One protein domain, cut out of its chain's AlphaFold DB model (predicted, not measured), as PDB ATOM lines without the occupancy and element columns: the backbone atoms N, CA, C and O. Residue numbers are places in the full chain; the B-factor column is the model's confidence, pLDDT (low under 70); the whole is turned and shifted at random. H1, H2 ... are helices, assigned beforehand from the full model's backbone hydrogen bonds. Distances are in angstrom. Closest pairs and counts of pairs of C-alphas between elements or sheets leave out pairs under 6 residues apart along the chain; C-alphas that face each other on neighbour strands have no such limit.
ATOM      1  N   ILE A  68       4.672  30.839 -81.416       68.62
ATOM      2  CA  ILE A  68       3.824  29.868 -82.093       68.62
ATOM      3  C   ILE A  68       3.871  28.510 -81.373       68.62
ATOM      4  O   ILE A  68       2.856  27.863 -81.205       68.62
ATOM      5  N   GLU A  69       4.998  28.128 -80.778       62.94
ATOM      6  CA  GLU A  69       5.159  26.864 -80.053       62.94
ATOM      7  C   GLU A  69       4.416  26.784 -78.705       62.94
ATOM      8  O   GLU A  69       4.385  25.713 -78.100       62.94
ATOM      9  N   GLN A  70       3.854  27.891 -78.211       69.81
ATOM     10  CA  GLN A  70       3.231  27.996 -76.884       69.81
ATOM     11  C   GLN A  70       1.851  28.665 -76.948       69.81
ATOM     12  O   GLN A  70       1.513  29.487 -76.100       69.81
ATOM     13  N   VAL A  71       1.039  28.324 -77.954       71.19
ATOM     14  CA  VAL A  71      -0.313  28.889 -78.076       71.19
ATOM     15  C   VAL A  71      -1.232  28.348 -76.985       71.19
ATOM     16  O   VAL A  71      -1.472  27.143 -76.894       71.19
ATOM     17  N   SER A  72      -1.817  29.260 -76.211       76.62
ATOM     18  CA  SER A  72      -2.947  28.970 -75.331       76.62
ATOM     19  C   SER A  72      -4.246  29.555 -75.917       76.62
ATOM     20  O   SER A  72      -4.234  30.684 -76.426       76.62
ATOM     21  N   PRO A  73      -5.380  28.823 -75.889       76.38
ATOM     22  CA  PRO A  73      -6.649  29.311 -76.420       76.38
ATOM     23  C   PRO A  73      -7.039  30.679 -75.852       76.38
ATOM     24  O   PRO A  73      -7.203  30.859 -74.649       76.38
ATOM     25  N   GLY A  74      -7.194  31.665 -76.737       79.94
ATOM     26  CA  GLY A  74      -7.633  33.008 -76.363       79.94
ATOM     27  C   GLY A  74      -6.620  33.831 -75.560       79.94
ATOM     28  O   GLY A  74      -6.939  34.973 -75.231       79.94
ATOM     29  N   ALA A  75      -5.410  33.331 -75.288       84.88
ATOM     30  CA  ALA A  75      -4.427  34.019 -74.447       84.88
ATOM     31  C   ALA A  75      -4.142  35.473 -74.871       84.88
ATOM     32  O   ALA A  75      -4.251  36.348 -74.010       84.88
ATOM     33  N   PRO A  76      -3.932  35.806 -76.164       87.81
ATOM     34  CA  PRO A  76      -3.715  37.198 -76.567       87.81
ATOM     35  C   PRO A  76      -4.892  38.124 -76.231       87.81
ATOM     36  O   PRO A  76      -4.690  39.297 -75.909       87.81
ATOM     37  N   VAL A  77      -6.125  37.604 -76.279       89.00
ATOM     38  CA  VAL A  77      -7.336  38.344 -75.898       89.00
ATOM     39  C   VAL A  77      -7.408  38.480 -74.382       89.00
ATOM     40  O   VAL A  77      -7.591  39.588 -73.888       89.00
ATOM     41  N   ILE A  78      -7.215  37.384 -73.645       90.44
ATOM     42  CA  ILE A  78      -7.270  37.357 -72.179       90.44
ATOM     43  C   ILE A  78      -6.240  38.328 -71.596       90.44
ATOM     44  O   ILE A  78      -6.604  39.198 -70.808       90.44
ATOM     45  N   THR A  79      -4.986  38.273 -72.050       89.12
ATOM     46  CA  THR A  79      -3.937  39.210 -71.627       89.12
ATOM     47  C   THR A  79      -4.329  40.662 -71.899       89.12
ATOM     48  O   THR A  79      -4.117  41.525 -71.046       89.12
ATOM     49  N   ALA A  80      -4.949  40.947 -73.049       91.75
ATOM     50  CA  ALA A  80      -5.372  42.300 -73.391       91.75
ATOM     51  C   ALA A  80      -6.451  42.850 -72.437       91.75
ATOM     52  O   ALA A  80      -6.451  44.049 -72.164       91.75
ATOM     53  N   LEU A  81      -7.329  42.005 -71.875       92.56
ATOM     54  CA  LEU A  81      -8.416  42.443 -70.983       92.56
ATOM     55  C   LEU A  81      -7.920  43.135 -69.703       92.56
ATOM     56  O   LEU A  81      -8.572  44.059 -69.214       92.56
ATOM     57  N   ARG A  82      -6.762  42.722 -69.171       90.94
ATOM     58  CA  ARG A  82      -6.134  43.315 -67.973       90.94
ATOM     59  C   ARG A  82      -4.928  44.203 -68.274       90.94
ATOM     60  O   ARG A  82      -4.324  44.735 -67.345       90.94
ATOM     61  N   ALA A  83      -4.570  44.374 -69.543       87.25
ATOM     62  CA  ALA A  83      -3.400  45.149 -69.922       87.25
ATOM     63  C   ALA A  83      -3.589  46.657 -69.681       87.25
ATOM     64  O   ALA A  83      -4.662  47.222 -69.884       87.25
ATOM     65  N   GLY A  84      -2.492  47.336 -69.335       82.00
ATOM     66  CA  GLY A  84      -2.446  48.795 -69.222       82.00
ATOM     67  C   GLY A  84      -2.856  49.344 -67.853       82.00
ATOM     68  O   GLY A  84      -2.990  48.620 -66.874       82.00
ATOM     69  N   ARG A  85      -2.979  50.676 -67.777       80.94
ATOM     70  CA  ARG A  85      -3.316  51.402 -66.535       80.94
ATOM     71  C   ARG A  85      -4.812  51.424 -66.231       80.94
ATOM     72  O   ARG A  85      -5.187  51.614 -65.083       80.94
ATOM     73  N   GLU A  86      -5.632  51.235 -67.258       84.69
ATOM     74  CA  GLU A  86      -7.092  51.206 -67.175       84.69
ATOM     75  C   GLU A  86      -7.591  49.888 -67.794       84.69
ATOM     76  O   GLU A  86      -7.971  49.869 -68.966       84.69
ATOM     77  N   PRO A  87      -7.523  48.770 -67.045       90.12
ATOM     78  CA  PRO A  87      -8.017  47.470 -67.493       90.12
ATOM     79  C   PRO A  87      -9.463  47.513 -68.001       90.12
ATOM     80  O   PRO A  87     -10.296  48.251 -67.472       90.12
ATOM     81  N   LEU A  88      -9.785  46.673 -68.991       92.06
ATOM     82  CA  LEU A  88     -11.162  46.517 -69.473       92.06
ATOM     83  C   LEU A  88     -12.043  45.747 -68.486       92.06
ATOM     84  O   LEU A  88     -13.260  45.924 -68.511       92.06
ATOM     85  N   VAL A  89     -11.432  44.913 -67.641       94.06
ATOM     86  CA  VAL A  89     -12.114  44.046 -66.673       94.06
ATOM     87  C   VAL A  89     -11.526  44.216 -65.271       94.06
ATOM     88  O   VAL A  89     -10.353  44.568 -65.109       94.06
ATOM     89  N   THR A  90     -12.338  43.959 -64.247       94.19
ATOM     90  CA  THR A  90     -11.894  43.942 -62.848       94.19
ATOM     91  C   THR A  90     -11.029  42.717 -62.547       94.19
ATOM     92  O   THR A  90     -10.923  41.781 -63.341       94.19
ATOM     93  N   GLU A  91     -10.396  42.710 -61.375       94.44
ATOM     94  CA  GLU A  91      -9.636  41.555 -60.888       94.44
ATOM     95  C   GLU A  91     -10.486  40.297 -60.746       94.44
ATOM     96  O   GLU A  91     -10.105  39.240 -61.236       94.44
ATOM     97  N   GLU A  92     -11.657  40.444 -60.135       95.31
ATOM     98  CA  GLU A  92     -12.617  39.364 -59.930       95.31
ATOM     99  C   GLU A  92     -13.109  38.784 -61.264       95.31
ATOM    100  O   GLU A  92     -13.110  37.569 -61.454       95.31
ATOM    101  N   GLN A  93     -13.448  39.648 -62.228       95.31
ATOM    102  CA  GLN A  93     -13.839  39.213 -63.571       95.31
ATOM    103  C   GLN A  93     -12.709  38.453 -64.271       95.31
ATOM    104  O   GLN A  93     -12.958  37.437 -64.915       95.31
ATOM    105  N   TYR A  94     -11.470  38.930 -64.144       95.00
ATOM    106  CA  TYR A  94     -10.313  38.274 -64.741       95.00
ATOM    107  C   TYR A  94     -10.032  36.905 -64.116       95.00
ATOM    108  O   TYR A  94      -9.777  35.957 -64.853       95.00
ATOM    109  N   ALA A  95     -10.117  36.780 -62.788       94.62
ATOM    110  CA  ALA A  95      -9.966  35.498 -62.101       94.62
ATOM    111  C   ALA A  95     -10.986  34.474 -62.623       94.62
ATOM    112  O   ALA A  95     -10.600  33.395 -63.061       94.62
ATOM    113  N   GLY A  96     -12.261  34.868 -62.739       94.75
ATOM    114  CA  GLY A  96     -13.299  33.998 -63.299       94.75
ATOM    115  C   GLY A  96     -13.098  33.623 -64.776       94.75
ATOM    116  O   GLY A  96     -13.583  32.579 -65.207       94.75
ATOM    117  N   ILE A  97     -12.392  34.444 -65.565       94.06
ATOM    118  CA  ILE A  97     -11.982  34.098 -66.940       94.06
ATOM    119  C   ILE A  97     -10.861  33.054 -66.914       94.06
ATOM    120  O   ILE A  97     -10.910  32.090 -67.673       94.06
ATOM    121  N   VAL A  98      -9.861  33.240 -66.051       92.94
ATOM    122  CA  VAL A  98      -8.715  32.327 -65.920       92.94
ATOM    123  C   VAL A  98      -9.154  30.950 -65.415       92.94
ATOM    124  O   VAL A  98      -8.704  29.938 -65.948       92.94
ATOM    125  N   ASP A  99     -10.088  30.897 -64.467       94.31
ATOM    126  CA  ASP A  99     -10.634  29.637 -63.952       94.31
ATOM    127  C   ASP A  99     -11.352  28.820 -65.043       94.31
ATOM    128  O   ASP A  99     -11.396  27.595 -64.981       94.31
ATOM    129  N   ALA A 100     -11.861  29.485 -66.087       93.12
ATOM    130  CA  ALA A 100     -12.573  28.862 -67.201       93.12
ATOM    131  C   ALA A 100     -11.672  28.456 -68.386       93.12
ATOM    132  O   ALA A 100     -12.188  28.002 -69.406       93.12
ATOM    133  N   LEU A 101     -10.341  28.594 -68.298       90.38
ATOM    134  CA  LEU A 101      -9.413  28.349 -69.422       90.38
ATOM    135  C   LEU A 101      -9.549  26.962 -70.071       90.38
ATOM    136  O   LEU A 101      -9.273  26.805 -71.261       90.38
ATOM    137  N   HIS A 102      -9.975  25.962 -69.300       90.00
ATOM    138  CA  HIS A 102     -10.143  24.582 -69.762       90.00
ATOM    139  C   HIS A 102     -11.584  24.239 -70.169       90.00
ATOM    140  O   HIS A 102     -11.863  23.104 -70.552       90.00
ATOM    141  N   GLU A 103     -12.489  25.217 -70.143       91.94
ATOM    142  CA  GLU A 103     -13.904  25.074 -70.472       91.94
ATOM    143  C   GLU A 103     -14.281  26.077 -71.579       91.94
ATOM    144  O   GLU A 103     -14.792  27.155 -71.286       91.94
ATOM    145  N   PRO A 104     -14.053  25.768 -72.872       88.88
ATOM    146  CA  PRO A 104     -14.122  26.758 -73.953       88.88
ATOM    147  C   PRO A 104     -15.439  27.540 -74.046       88.88
ATOM    148  O   PRO A 104     -15.425  28.736 -74.330       88.88
ATOM    149  N   LEU A 105     -16.579  26.887 -73.794       90.69
ATOM    150  CA  LEU A 105     -17.888  27.552 -73.799       90.69
ATOM    151  C   LEU A 105     -18.015  28.538 -72.633       90.69
ATOM    152  O   LEU A 105     -18.417  29.683 -72.840       90.69
ATOM    153  N   LEU A 106     -17.604  28.121 -71.433       91.94
ATOM    154  CA  LEU A 106     -17.606  28.979 -70.254       91.94
ATOM    155  C   LEU A 106     -16.597  30.122 -70.404       91.94
ATOM    156  O   LEU A 106     -16.910  31.254 -70.060       91.94
ATOM    157  N   LEU A 107     -15.418  29.866 -70.974       91.94
ATOM    158  CA  LEU A 107     -14.415  30.892 -71.254       91.94
ATOM    159  C   LEU A 107     -14.990  32.008 -72.132       91.94
ATOM    160  O   LEU A 107     -14.865  33.190 -71.807       91.94
ATOM    161  N   VAL A 108     -15.658  31.635 -73.229       89.81
ATOM    162  CA  VAL A 108     -16.319  32.584 -74.137       89.81
ATOM    163  C   VAL A 108     -17.419  33.355 -73.407       89.81
ATOM    164  O   VAL A 108     -17.500  34.574 -73.551       89.81
ATOM    165  N   GLU A 109     -18.227  32.676 -72.589       91.31
ATOM    166  CA  GLU A 109     -19.280  33.301 -71.783       91.31
ATOM    167  C   GLU A 109     -18.714  34.329 -70.792       91.31
ATOM    168  O   GLU A 109     -19.195  35.461 -70.731       91.31
ATOM    169  N   ARG A 110     -17.647  33.982 -70.060       92.06
ATOM    170  CA  ARG A 110     -16.992  34.871 -69.089       92.06
ATOM    171  C   ARG A 110     -16.394  36.101 -69.763       92.06
ATOM    172  O   ARG A 110     -16.578  37.211 -69.265       92.06
ATOM    173  N   ILE A 111     -15.735  35.928 -70.910       91.50
ATOM    174  CA  ILE A 111     -15.197  37.045 -71.699       91.50
ATOM    175  C   ILE A 111     -16.334  37.943 -72.206       91.50
ATOM    176  O   ILE A 111     -16.256  39.164 -72.066       91.50
ATOM    177  N   ALA A 112     -17.402  37.363 -72.762       90.38
ATOM    178  CA  ALA A 112     -18.549  38.114 -73.266       90.38
ATOM    179  C   ALA A 112     -19.223  38.933 -72.155       90.38
ATOM    180  O   ALA A 112     -19.400  40.144 -72.306       90.38
ATOM    181  N   ALA A 113     -19.507  38.303 -71.012       90.44
ATOM    182  CA  ALA A 113     -20.101  38.961 -69.854       90.44
ATOM    183  C   ALA A 113     -19.220  40.106 -69.332       90.44
ATOM    184  O   ALA A 113     -19.722  41.203 -69.074       90.44
ATOM    185  N   ALA A 114     -17.903  39.896 -69.236       90.31
ATOM    186  CA  ALA A 114     -16.966  40.925 -68.788       90.31
ATOM    187  C   ALA A 114     -16.898  42.130 -69.748       90.31
ATOM    188  O   ALA A 114     -16.704  43.264 -69.311       90.31
ATOM    189  N   LEU A 115     -17.118  41.906 -71.046       88.44
ATOM    190  CA  LEU A 115     -17.198  42.955 -72.068       88.44
ATOM    191  C   LEU A 115     -18.594  43.592 -72.194       88.44
ATOM    192  O   LEU A 115     -18.794  44.454 -73.050       88.44
ATOM    193  N   GLY A 116     -19.558  43.196 -71.355       87.00
ATOM    194  CA  GLY A 116     -20.937  43.684 -71.412       87.00
ATOM    195  C   GLY A 116     -21.720  43.176 -72.625       87.00
ATOM    196  O   GLY A 116     -22.754  43.745 -72.973       87.00
ATOM    197  N   ILE A 117     -21.240  42.119 -73.284       85.62
ATOM    198  CA  ILE A 117     -21.957  41.449 -74.366       85.62
ATOM    199  C   ILE A 117     -23.018  40.564 -73.721       85.62
ATOM    200  O   ILE A 117     -22.713  39.605 -73.014       85.62
ATOM    201  N   SER A 118     -24.281  40.902 -73.956       75.75
ATOM    202  CA  SER A 118     -25.410  40.118 -73.467       75.75
ATOM    203  C   SER A 118     -25.632  38.900 -74.365       75.75
ATOM    204  O   SER A 118     -25.803  39.034 -75.575       75.75
ATOM    205  N   GLY A 119     -25.672  37.719 -73.763       67.50
ATOM    206  CA  GLY A 119     -25.997  36.452 -74.409       67.50
ATOM    207  C   GLY A 119     -26.396  35.448 -73.334       67.50
ATOM    208  O   GLY A 119     -25.987  35.588 -72.185       67.50
ATOM    209  N   GLY A 120     -27.249  34.481 -73.669       79.31
ATOM    210  CA  GLY A 120     -27.503  33.352 -72.770       79.31
ATOM    211  C   GLY A 120     -26.256  32.474 -72.606       79.31
ATOM    212  O   GLY A 120     -25.216  32.751 -73.207       79.31
ATOM    213  N   ALA A 121     -26.386  31.393 -71.836       85.94
ATOM    214  CA  ALA A 121     -25.324  30.401 -71.684       85.94
ATOM    215  C   ALA A 121     -24.820  29.914 -73.054       85.94
ATOM    216  O   ALA A 121     -25.619  29.619 -73.951       85.94
ATOM    217  N   ALA A 122     -23.499  29.839 -73.218       88.38
ATOM    218  CA  ALA A 122     -22.906  29.399 -74.474       88.38
ATOM    219  C   ALA A 122     -23.166  27.899 -74.689       88.38
ATOM    220  O   ALA A 122     -22.778  27.060 -73.879       88.38
ATOM    221  N   THR A 123     -23.794  27.544 -75.810       89.62
ATOM    222  CA  THR A 123     -24.065  26.150 -76.188       89.62
ATOM    223  C   THR A 123     -23.444  25.822 -77.537       89.62
ATOM    224  O   THR A 123     -23.372  26.683 -78.415       89.62
TER     225      THR A 123
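This is residues 68 to 123 of the 258 residues of the protein "AAA ATPase-like protein" of Streptomyces sp. 3212.2 (UniProt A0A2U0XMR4). Three short helices stand roughly side by side in a small up-and-down bundle, their centres making a triangle, with H1 and H3 running one way and H2 running back between them along the chain. Residues 68 to 74 lead into H1 from one corner of the outline, and after H3 residues 115 to 123 fold back alongside it. The printed part has 56 residues with three named helices, in the order H1, H2, H3, and no named strand; its class is all helix. It is compact, with a radius of gyration of the C-alphas of 11.4 A, and flat, spanning 30 by 29 by 16 A.

H1, residues 75 to 82, and H2, residues 91 to 99, form a helical hairpin. They only just touch, with 3 pairs of C-alphas within 8 A, the closest being those of Arg 82 and Tyr 94 at 7.3 A. They run opposite ways at a shallow tilt of 17 degrees. H2 and H3, residues 104 to 114, form a second helical hairpin. They touch, the closest C-alphas being those of Ile 97 and Arg 110 at 5.5 A, and run opposite ways at a shallow tilt of 10 degrees. H1 and H3 are close but not clearly touching: their closest C-alphas, of Ile 78 and Ile 111, are 7.9 A apart. These two run the same way at a shallow tilt of 25 degrees. In H2 and H3 every O i to N i+4 pair is within hydrogen-bond range; in H1, 3 of 4 are.

H1 begins at C-alpha 75 (-4.427, 34.019, -74.447) and is 11.5 A long from first to last C-alpha. H2 begins at C-alpha 91 (-9.636, 41.555, -60.888) and measures 12.3 A. H3, the longest helix with 11 residues, measures 15.3 A and ends at C-alpha 114 (-16.966, 40.925, -68.788).

The two C-alphas farthest apart, those of Glu 69 and Gly 120, are 34.1 A apart. The printed part has no cut; the link H1 to H2 is short and the link H2 to H3 is tight. The mean pLDDT of the printed part is 87.3, with residues 68 to 70 and residue 119 under 70.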